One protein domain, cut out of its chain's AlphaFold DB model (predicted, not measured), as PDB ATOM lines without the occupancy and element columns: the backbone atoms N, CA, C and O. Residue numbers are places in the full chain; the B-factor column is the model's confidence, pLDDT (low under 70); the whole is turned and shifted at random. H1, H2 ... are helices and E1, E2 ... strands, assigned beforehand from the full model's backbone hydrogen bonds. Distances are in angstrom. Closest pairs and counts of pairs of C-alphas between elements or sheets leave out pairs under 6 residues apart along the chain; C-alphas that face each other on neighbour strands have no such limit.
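This is residues 43 to 78 and 88 to 120 of the 417 residues of an uncharacterized protein of Ascobolus immersus RN42 (UniProt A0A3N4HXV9). Picture a triangle with three sides: helix H1, helix H3 and a small sheet of two side-by-side strands, E1 and E2. H1 and H3 make a V, meeting where residues 110 to 115 of H3 pack on H1; the sheet stands across its open side, with H3 beginning near the end of E1 and the short helix H2 at the far end, beyond E2. The printed part has 69 residues, with three named helices and two named strands in the order H1, E1, H2, E2, H3. The sheet has the order E1, E2 and is parallel, and the class is mostly helix. The whole is only just compact, close to loose, with a radius of gyration of the C-alphas of 12.7 A, and spans 36 by 31 by 20 A.

Find C-alpha 43 at (26.070, -23.177, 29.313); from there H1, residues 43 to 56, runs 19.9 A to C-alpha 56 at (31.326, -27.927, 47.858). Next look at residues 63 to 66, which are E1, 9.7 A long. Past the cut come H2, residues 89 to 93, 6.8 A long, and E2, residues 95 to 98, 9.6 A long. H3, residues 103 to 115, runs 17.7 A and ends at C-alpha 115, at (26.627, -31.199, 34.902).

Start with H1 and H3, which touch; their closest C-alphas are those of Thr 47 and Gly 115, 4.9 A apart. They run opposite ways at a steep tilt of 37 degrees, only just past shallow. Going on to the sheet, you will find E1 and E2 parallel, with 25 degrees between their directions; N 65 and O 96, at 2.8 A, and N 96 and O 63, at 2.9 A, are within hydrogen-bond range. Residues 65 to 66 of E1 also pair, antiparallel, with residues 69 to 70. The closest C-alphas of E1 and H3 are those of Cys 66 and Val 103, 6.0 A apart. The closest of H2 and E2 are those of Glu 90 and Ile 96, 6.1 A apart. H2 is apart from H1 and from H3. In H1 and H3 every O i to N i+4 pair is within hydrogen-bond range; in H2 it is 0 of 1, with 1 of 2 O i to N i+3 pairs within range.

The two C-alphas farthest apart are those of Glu 44 and Lys 89, 36.4 A. Residues 79 to 87 are not printed, and C-alphas 78 and 88 stand 19.2 A apart across this cut, which falls in the link from E1 to H2. Of the links printed whole, H2 to E2 and E2 to H3 are tight and H1 to E1 is short. The mean pLDDT of the printed part is 84.8; look to residues 68 to 78 for the values under 70.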
ATOM      1  N   GLU A  43      26.380 -21.797  28.928       79.88
ATOM      2  CA  GLU A  43      26.070 -23.177  29.313       79.88
ATOM      3  C   GLU A  43      27.244 -23.869  30.020       79.88
ATOM      4  O   GLU A  43      27.048 -24.481  31.070       79.88
ATOM      5  N   GLU A  44      28.470 -23.743  29.501       80.25
ATOM      6  CA  GLU A  44      29.674 -24.290  30.148       80.25
ATOM      7  C   GLU A  44      29.929 -23.641  31.508       80.25
ATOM      8  O   GLU A  44      30.323 -24.323  32.455       80.25
ATOM      9  N   THR A  45      29.654 -22.339  31.617       88.00
ATOM     10  CA  THR A  45      29.801 -21.593  32.870       88.00
ATOM     11  C   THR A  45      28.796 -22.082  33.914       88.00
ATOM     12  O   THR A  45      29.198 -22.426  35.021       88.00
ATOM     13  N   LEU A  46      27.512 -22.206  33.551       90.12
ATOM     14  CA  LEU A  46      26.462 -22.713  34.445       90.12
ATOM     15  C   LEU A  46      26.739 -24.155  34.891       90.12
ATOM     16  O   LEU A  46      26.645 -24.477  36.072       90.12
ATOM     17  N   THR A  47      27.135 -25.009  33.947       89.88
ATOM     18  CA  THR A  47      27.504 -26.408  34.198       89.88
ATOM     19  C   THR A  47      28.666 -26.500  35.192       89.88
ATOM     20  O   THR A  47      28.622 -27.291  36.132       89.88
ATOM     21  N   GLY A  48      29.700 -25.669  35.012       89.62
ATOM     22  CA  GLY A  48      30.841 -25.601  35.923       89.62
ATOM     23  C   GLY A  48      30.455 -25.114  37.319       89.62
ATOM     24  O   GLY A  48      30.878 -25.708  38.309       89.62
ATOM     25  N   THR A  49      29.612 -24.081  37.414       92.31
ATOM     26  CA  THR A  49      29.105 -23.577  38.699       92.31
ATOM     27  C   THR A  49      28.277 -24.631  39.436       92.31
ATOM     28  O   THR A  49      28.494 -24.842  40.625       92.31
ATOM     29  N   ASN A  50      27.391 -25.346  38.740       92.00
ATOM     30  CA  ASN A  50      26.575 -26.409  39.329       92.00
ATOM     31  C   ASN A  50      27.431 -27.562  39.870       92.00
ATOM     32  O   ASN A  50      27.203 -28.035  40.981       92.00
ATOM     33  N   LEU A  51      28.454 -27.989  39.126       91.00
ATOM     34  CA  LEU A  51      29.385 -29.012  39.606       91.00
ATOM     35  C   LEU A  51      30.195 -28.532  40.818       91.00
ATOM     36  O   LEU A  51      30.405 -29.303  41.751       91.00
ATOM     37  N   ALA A  52      30.597 -27.257  40.852       91.56
ATOM     38  CA  ALA A  52      31.267 -26.680  42.015       91.56
ATOM     39  C   ALA A  52      30.357 -26.657  43.258       91.56
ATOM     40  O   ALA A  52      30.835 -26.887  44.369       91.56
ATOM     41  N   LEU A  53      29.047 -26.430  43.085       92.12
ATOM     42  CA  LEU A  53      28.071 -26.531  44.175       92.12
ATOM     43  C   LEU A  53      28.009 -27.959  44.726       92.12
ATOM     44  O   LEU A  53      28.206 -28.130  45.929       92.12
ATOM     45  N   LEU A  54      27.859 -28.962  43.854       91.38
ATOM     46  CA  LEU A  54      27.861 -30.381  44.231       91.38
ATOM     47  C   LEU A  54      29.134 -30.772  45.002       91.38
ATOM     48  O   LEU A  54      29.052 -31.396  46.056       91.38
ATOM     49  N   GLN A  55      30.307 -30.359  44.513       91.19
ATOM     50  CA  GLN A  55      31.594 -30.637  45.163       91.19
ATOM     51  C   GLN A  55      31.738 -29.935  46.515       91.19
ATOM     52  O   GLN A  55      32.309 -30.491  47.450       91.19
ATOM     53  N   SER A  56      31.239 -28.702  46.622       92.50
ATOM     54  CA  SER A  56      31.326 -27.927  47.858       92.50
ATOM     55  C   SER A  56      30.333 -28.378  48.930       92.50
ATOM     56  O   SER A  56      30.527 -28.050  50.098       92.50
ATOM     57  N   GLY A  57      29.246 -29.053  48.535       89.94
ATOM     58  CA  GLY A  57      28.113 -29.385  49.403       89.94
ATOM     59  C   GLY A  57      27.333 -28.169  49.925       89.94
ATOM     60  O   GLY A  57      26.385 -28.331  50.691       89.94
ATOM     61  N   LYS A  58      27.708 -26.943  49.532       89.12
ATOM     62  CA  LYS A  58      27.027 -25.719  49.966       89.12
ATOM     63  C   LYS A  58      25.629 -25.679  49.363       89.12
ATOM     64  O   LYS A  58      25.478 -25.904  48.165       89.12
ATOM     65  N   PHE A  59      24.640 -25.327  50.183       87.75
ATOM     66  CA  PHE A  59      23.230 -25.234  49.784       87.75
ATOM     67  C   PHE A  59      22.594 -26.554  49.313       87.75
ATOM     68  O   PHE A  59      21.580 -26.514  48.625       87.75
ATOM     69  N   SER A  60      23.164 -27.715  49.658       86.75
ATOM     70  CA  SER A  60      22.382 -28.961  49.639       86.75
ATOM     71  C   SER A  60      21.242 -28.864  50.680       86.75
ATOM     72  O   SER A  60      21.108 -27.889  51.388       86.75
ATOM     73  N   ASP A  61      20.353 -29.809  50.814       89.25
ATOM     74  CA  ASP A  61      19.415 -29.891  51.949       89.25
ATOM     75  C   ASP A  61      19.113 -31.353  52.261       89.25
ATOM     76  O   ASP A  61      18.398 -31.667  53.204       89.25
ATOM     77  N   LEU A  62      19.751 -32.247  51.503       89.81
ATOM     78  CA  LEU A  62      19.443 -33.649  51.379       89.81
ATOM     79  C   LEU A  62      20.720 -34.472  51.512       89.81
ATOM     80  O   LEU A  62      21.719 -34.245  50.831       89.81
ATOM     81  N   THR A  63      20.671 -35.491  52.357       90.94
ATOM     82  CA  THR A  63      21.759 -36.444  52.548       90.94
ATOM     83  C   THR A  63      21.436 -37.763  51.863       90.94
ATOM     84  O   THR A  63      20.453 -38.419  52.191       90.94
ATOM     85  N   LEU A  64      22.307 -38.208  50.956       93.25
ATOM     86  CA  LEU A  64      22.231 -39.557  50.392       93.25
ATOM     87  C   LEU A  64      23.142 -40.498  51.186       93.25
ATOM     88  O   LEU A  64      24.363 -40.335  51.198       93.25
ATOM     89  N   ARG A  65      22.565 -41.503  51.845       93.06
ATOM     90  CA  ARG A  65      23.312 -42.532  52.577       93.06
ATOM     91  C   ARG A  65      23.418 -43.789  51.721       93.06
ATOM     92  O   ARG A  65      22.416 -44.421  51.418       93.06
ATOM     93  N   CYS A  66      24.642 -44.175  51.374       93.88
ATOM     94  CA  CYS A  66      24.931 -45.415  50.649       93.88
ATOM     95  C   CYS A  66      25.526 -46.464  51.605       93.88
ATOM     96  O   CYS A  66      26.184 -46.122  52.590       93.88
ATOM     97  N   ARG A  67      25.360 -47.758  51.304       83.69
ATOM     98  CA  ARG A  67      25.670 -48.886  52.214       83.69
ATOM     99  C   ARG A  67      27.092 -48.920  52.803       83.69
ATOM    100  O   ARG A  67      27.289 -49.498  53.869       83.69
ATOM    101  N   ARG A  68      28.096 -48.369  52.113       69.62
ATOM    102  CA  ARG A  68      29.521 -48.475  52.500       69.62
ATOM    103  C   ARG A  68      30.196 -47.155  52.873       69.62
ATOM    104  O   ARG A  68      31.342 -47.186  53.312       69.62
ATOM    105  N   SER A  69      29.516 -46.018  52.754       60.19
ATOM    106  CA  SER A  69      30.049 -44.748  53.244       60.19
ATOM    107  C   SER A  69      28.943 -43.728  53.503       60.19
ATOM    108  O   SER A  69      28.007 -43.549  52.725       60.19
ATOM    109  N   LEU A  70      29.080 -43.031  54.627       51.72
ATOM    110  CA  LEU A  70      28.353 -41.804  54.911       51.72
ATOM    111  C   LEU A  70      29.066 -40.665  54.181       51.72
ATOM    112  O   LEU A  70      30.020 -40.094  54.707       51.72
ATOM    113  N   ARG A  71      28.635 -40.342  52.961       56.53
ATOM    114  CA  ARG A  71      28.912 -39.021  52.387       56.53
ATOM    115  C   ARG A  71      27.686 -38.153  52.610       56.53
ATOM    116  O   ARG A  71      26.718 -38.206  51.864       56.53
ATOM    117  N   THR A  72      27.728 -37.394  53.695       52.09
ATOM    118  CA  THR A  72      26.684 -36.434  54.039       52.09
ATOM    119  C   THR A  72      26.876 -35.176  53.199       52.09
ATOM    120  O   THR A  72      27.842 -34.443  53.402       52.09
ATOM    121  N   TYR A  73      25.968 -34.919  52.261       55.59
ATOM    122  CA  TYR A  73      25.891 -33.647  51.542       55.59
ATOM    123  C   TYR A  73      24.908 -32.741  52.292       55.59
ATOM    124  O   TYR A  73      23.761 -32.595  51.902       55.59
ATOM    125  N   SER A  74      25.319 -32.187  53.431       40.53
ATOM    126  CA  SER A  74      24.455 -31.339  54.264       40.53
ATOM    127  C   SER A  74      24.946 -29.899  54.249       40.53
ATOM    128  O   SER A  74      26.152 -29.658  54.353       40.53
ATOM    129  N   PRO A  75      24.024 -28.935  54.264       38.34
ATOM    130  CA  PRO A  75      24.247 -27.681  54.919       38.34
ATOM    131  C   PRO A  75      23.271 -27.504  56.070       38.34
ATOM    132  O   PRO A  75      22.191 -28.082  56.177       38.34
ATOM    133  N   THR A  76      23.723 -26.618  56.926       40.25
ATOM    134  CA  THR A  76      22.964 -25.911  57.935       40.25
ATOM    135  C   THR A  76      21.761 -25.188  57.321       40.25
ATOM    136  O   THR A  76      21.937 -24.250  56.546       40.25
ATOM    137  N   GLU A  77      20.574 -25.664  57.703       43.22
ATOM    138  CA  GLU A  77      19.310 -24.945  57.917       43.22
ATOM    139  C   GLU A  77      18.964 -23.806  56.938       43.22
ATOM    140  O   GLU A  77      19.359 -22.654  57.121       43.22
ATOM    141  N   SER A  78      18.087 -24.088  55.970       39.81
ATOM    142  CA  SER A  78      17.188 -23.063  55.430       39.81
ATOM    143  C   SER A  78      15.810 -23.655  55.147       39.81
ATOM    144  O   SER A  78      15.693 -24.702  54.518       39.81
ATOM    145  N   PHE A  88       6.090 -38.463  52.596       80.25
ATOM    146  CA  PHE A  88       7.331 -39.237  52.528       80.25
ATOM    147  C   PHE A  88       8.127 -39.106  53.829       80.25
ATOM    148  O   PHE A  88       8.528 -38.018  54.223       80.25
ATOM    149  N   LYS A  89       8.435 -40.224  54.496       85.50
ATOM    150  CA  LYS A  89       9.270 -40.225  55.721       85.50
ATOM    151  C   LYS A  89      10.654 -39.606  55.482       85.50
ATOM    152  O   LYS A  89      11.322 -39.139  56.406       85.50
ATOM    153  N   GLU A  90      11.093 -39.614  54.231       84.81
ATOM    154  CA  GLU A  90      12.332 -39.008  53.774       84.81
ATOM    155  C   GLU A  90      12.323 -37.474  53.899       84.81
ATOM    156  O   GLU A  90      13.383 -36.902  54.149       84.81
ATOM    157  N   SER A  91      11.166 -36.804  53.801       85.31
ATOM    158  CA  SER A  91      11.092 -35.336  53.892       85.31
ATOM    159  C   SER A  91      11.326 -34.814  55.310       85.31
ATOM    160  O   SER A  91      11.829 -33.708  55.479       85.31
ATOM    161  N   GLU A  92      10.990 -35.597  56.340       89.06
ATOM    162  CA  GLU A  92      11.255 -35.227  57.737       89.06
ATOM    163  C   GLU A  92      12.733 -35.403  58.101       89.06
ATOM    164  O   GLU A  92      13.312 -34.594  58.826       89.06
ATOM    165  N   SER A  93      13.350 -36.481  57.610       91.25
ATOM    166  CA  SER A  93      14.732 -36.824  57.952       91.25
ATOM    167  C   SER A  93      15.767 -36.122  57.078       91.25
ATOM    168  O   SER A  93      16.916 -35.996  57.500       91.25
ATOM    169  N   ASN A  94      15.387 -35.690  55.870       90.75
ATOM    170  CA  ASN A  94      16.302 -35.240  54.821       90.75
ATOM    171  C   ASN A  94      17.407 -36.268  54.507       90.75
ATOM    172  O   ASN A  94      18.506 -35.907  54.076       90.75
ATOM    173  N   VAL A  95      17.143 -37.559  54.741       92.69
ATOM    174  CA  VAL A  95      18.077 -38.658  54.470       92.69
ATOM    175  C   VAL A  95      17.402 -39.678  53.560       92.69
ATOM    176  O   VAL A  95      16.401 -40.279  53.931       92.69
ATOM    177  N   ILE A  96      17.994 -39.922  52.391       93.25
ATOM    178  CA  ILE A  96      17.587 -41.004  51.487       93.25
ATOM    179  C   ILE A  96      18.612 -42.129  51.596       93.25
ATOM    180  O   ILE A  96      19.803 -41.926  51.342       93.25
ATOM    181  N   GLU A  97      18.156 -43.323  51.968       93.69
ATOM    182  CA  GLU A  97      19.006 -44.509  52.086       93.69
ATOM    183  C   GLU A  97      18.998 -45.322  50.782       93.69
ATOM    184  O   GLU A  97      18.019 -45.973  50.425       93.69
ATOM    185  N   LEU A  98      20.121 -45.302  50.064       94.81
ATOM    186  CA  LEU A  98      20.348 -46.036  48.818       94.81
ATOM    187  C   LEU A  98      21.171 -47.296  49.119       94.81
ATOM    188  O   LEU A  98      22.387 -47.344  48.923       94.81
ATOM    189  N   MET A  99      20.512 -48.318  49.668       93.44
ATOM    190  CA  MET A  99      21.184 -49.511  50.213       93.44
ATOM    191  C   MET A  99      21.769 -50.450  49.149       93.44
ATOM    192  O   MET A  99      22.725 -51.178  49.434       93.44
ATOM    193  N   ASP A 100      21.222 -50.413  47.936       94.12
ATOM    194  CA  ASP A 100      21.624 -51.294  46.835       94.12
ATOM    195  C   ASP A 100      22.642 -50.654  45.884       94.12
ATOM    196  O   ASP A 100      23.199 -51.353  45.039       94.12
ATOM    197  N   GLU A 101      22.895 -49.349  46.016       94.69
ATOM    198  CA  GLU A 101      23.703 -48.595  45.057       94.69
ATOM    199  C   GLU A 101      25.151 -48.411  45.514       94.69
ATOM    200  O   GLU A 101      25.462 -48.235  46.700       94.69
ATOM    201  N   GLU A 102      26.063 -48.419  44.542       93.31
ATOM    202  CA  GLU A 102      27.463 -48.105  44.786       93.31
ATOM    203  C   GLU A 102      27.678 -46.591  44.887       93.31
ATOM    204  O   GLU A 102      27.141 -45.803  44.111       93.31
ATOM    205  N   VAL A 103      28.523 -46.177  45.834       93.94
ATOM    206  CA  VAL A 103      28.797 -44.759  46.129       93.94
ATOM    207  C   VAL A 103      29.303 -44.016  44.890       93.94
ATOM    208  O   VAL A 103      28.880 -42.893  44.624       93.94
ATOM    209  N   ASP A 104      30.194 -44.648  44.122       94.00
ATOM    210  CA  ASP A 104      30.798 -44.037  42.936       94.00
ATOM    211  C   ASP A 104      29.780 -43.868  41.802       94.00
ATOM    212  O   ASP A 104      29.847 -42.915  41.028       94.00
ATOM    213  N   ASP A 105      28.814 -44.776  41.707       95.88
ATOM    214  CA  ASP A 105      27.752 -44.714  40.712       95.88
ATOM    215  C   ASP A 105      26.747 -43.611  41.066       95.88
ATOM    216  O   ASP A 105      26.452 -42.760  40.224       95.88
ATOM    217  N   VAL A 106      26.324 -43.524  42.332       95.88
ATOM    218  CA  VAL A 106      25.491 -42.412  42.827       95.88
ATOM    219  C   VAL A 106      26.184 -41.069  42.588       95.88
ATOM    220  O   VAL A 106      25.548 -40.127  42.113       95.88
ATOM    221  N   HIS A 107      27.494 -40.985  42.835       94.56
ATOM    222  CA  HIS A 107      28.275 -39.782  42.550       94.56
ATOM    223  C   HIS A 107      28.213 -39.389  41.067       94.56
ATOM    224  O   HIS A 107      27.923 -38.237  40.753       94.56
ATOM    225  N   ARG A 108      28.401 -40.343  40.144       96.31
ATOM    226  CA  ARG A 108      28.298 -40.104  38.692       96.31
ATOM    227  C   ARG A 108      26.896 -39.684  38.259       96.31
ATOM    228  O   ARG A 108      26.752 -38.812  37.404       96.31
ATOM    229  N   MET A 109      25.849 -40.246  38.856       97.19
ATOM    230  CA  MET A 109      24.485 -39.778  38.600       97.19
ATOM    231  C   MET A 109      24.286 -38.337  39.062       97.19
ATOM    232  O   MET A 109      23.702 -37.548  38.320       97.19
ATOM    233  N   LEU A 110      24.796 -37.962  40.237       96.06
ATOM    234  CA  LEU A 110      24.735 -36.575  40.700       96.06
ATOM    235  C   LEU A 110      25.537 -35.640  39.787       96.06
ATOM    236  O   LEU A 110      25.025 -34.589  39.398       96.06
ATOM    237  N   GLU A 111      26.740 -36.035  39.363       94.62
ATOM    238  CA  GLU A 111      27.512 -35.296  38.354       94.62
ATOM    239  C   GLU A 111      26.696 -35.075  37.080       94.62
ATOM    240  O   GLU A 111      26.684 -33.973  36.534       94.62
ATOM    241  N   PHE A 112      25.953 -36.086  36.626       96.69
ATOM    242  CA  PHE A 112      25.070 -35.943  35.477       96.69
ATOM    243  C   PHE A 112      23.897 -34.993  35.743       96.69
ATOM    244  O   PHE A 112      23.559 -34.181  34.878       96.69
ATOM    245  N   CYS A 113      23.269 -35.054  36.914       95.19
ATOM    246  CA  CYS A 113      22.154 -34.175  37.261       95.19
ATOM    247  C   CYS A 113      22.576 -32.697  37.285       95.19
ATOM    248  O   CYS A 113      21.876 -31.856  36.720       95.19
ATOM    249  N   TYR A 114      23.748 -32.392  37.851       94.25
ATOM    250  CA  TYR A 114      24.280 -31.028  37.938       94.25
ATOM    251  C   TYR A 114      24.984 -30.573  36.651       94.25
ATOM    252  O   TYR A 114      24.879 -29.408  36.260       94.25
ATOM    253  N   GLY A 115      25.698 -31.487  35.991       91.94
ATOM    254  CA  GLY A 115      26.627 -31.199  34.902       91.94
ATOM    255  C   GLY A 115      26.197 -31.681  33.511       91.94
ATOM    256  O   GLY A 115      26.893 -31.416  32.532       91.94
ATOM    257  N   ARG A 116      25.086 -32.422  33.394       94.25
ATOM    258  CA  ARG A 116      24.589 -33.080  32.158       94.25
ATOM    259  C   ARG A 116      25.577 -34.056  31.498       94.25
ATOM    260  O   ARG A 116      25.365 -34.489  30.363       94.25
ATOM    261  N   LYS A 117      26.649 -34.410  32.207       94.56
ATOM    262  CA  LYS A 117      27.699 -35.357  31.819       94.56
ATOM    263  C   LYS A 117      28.264 -35.997  33.084       94.56
ATOM    264  O   LYS A 117      28.335 -35.326  34.107       94.56
ATOM    265  N   TYR A 118      28.692 -37.249  32.989       95.44
ATOM    266  CA  TYR A 118      29.433 -37.928  34.049       95.44
ATOM    267  C   TYR A 118      30.741 -38.477  33.492       95.44
ATOM    268  O   TYR A 118      30.878 -38.673  32.278       95.44
ATOM    269  N   TRP A 119      31.716 -38.695  34.370       92.56
ATOM    270  CA  TRP A 119      32.989 -39.285  33.981       92.56
ATOM    271  C   TRP A 119      32.972 -40.804  34.188       92.56
ATOM    272  O   TRP A 119      32.804 -41.318  35.292       92.56
ATOM    273  N   GLU A 120      33.123 -41.538  33.090       92.69
ATOM    274  CA  GLU A 120      33.054 -43.005  33.049       92.69
ATOM    275  C   GLU A 120      34.397 -43.702  33.337       92.69
ATOM    276  O   GLU A 120      34.447 -44.926  33.414       92.69
TER     277      GLU A 120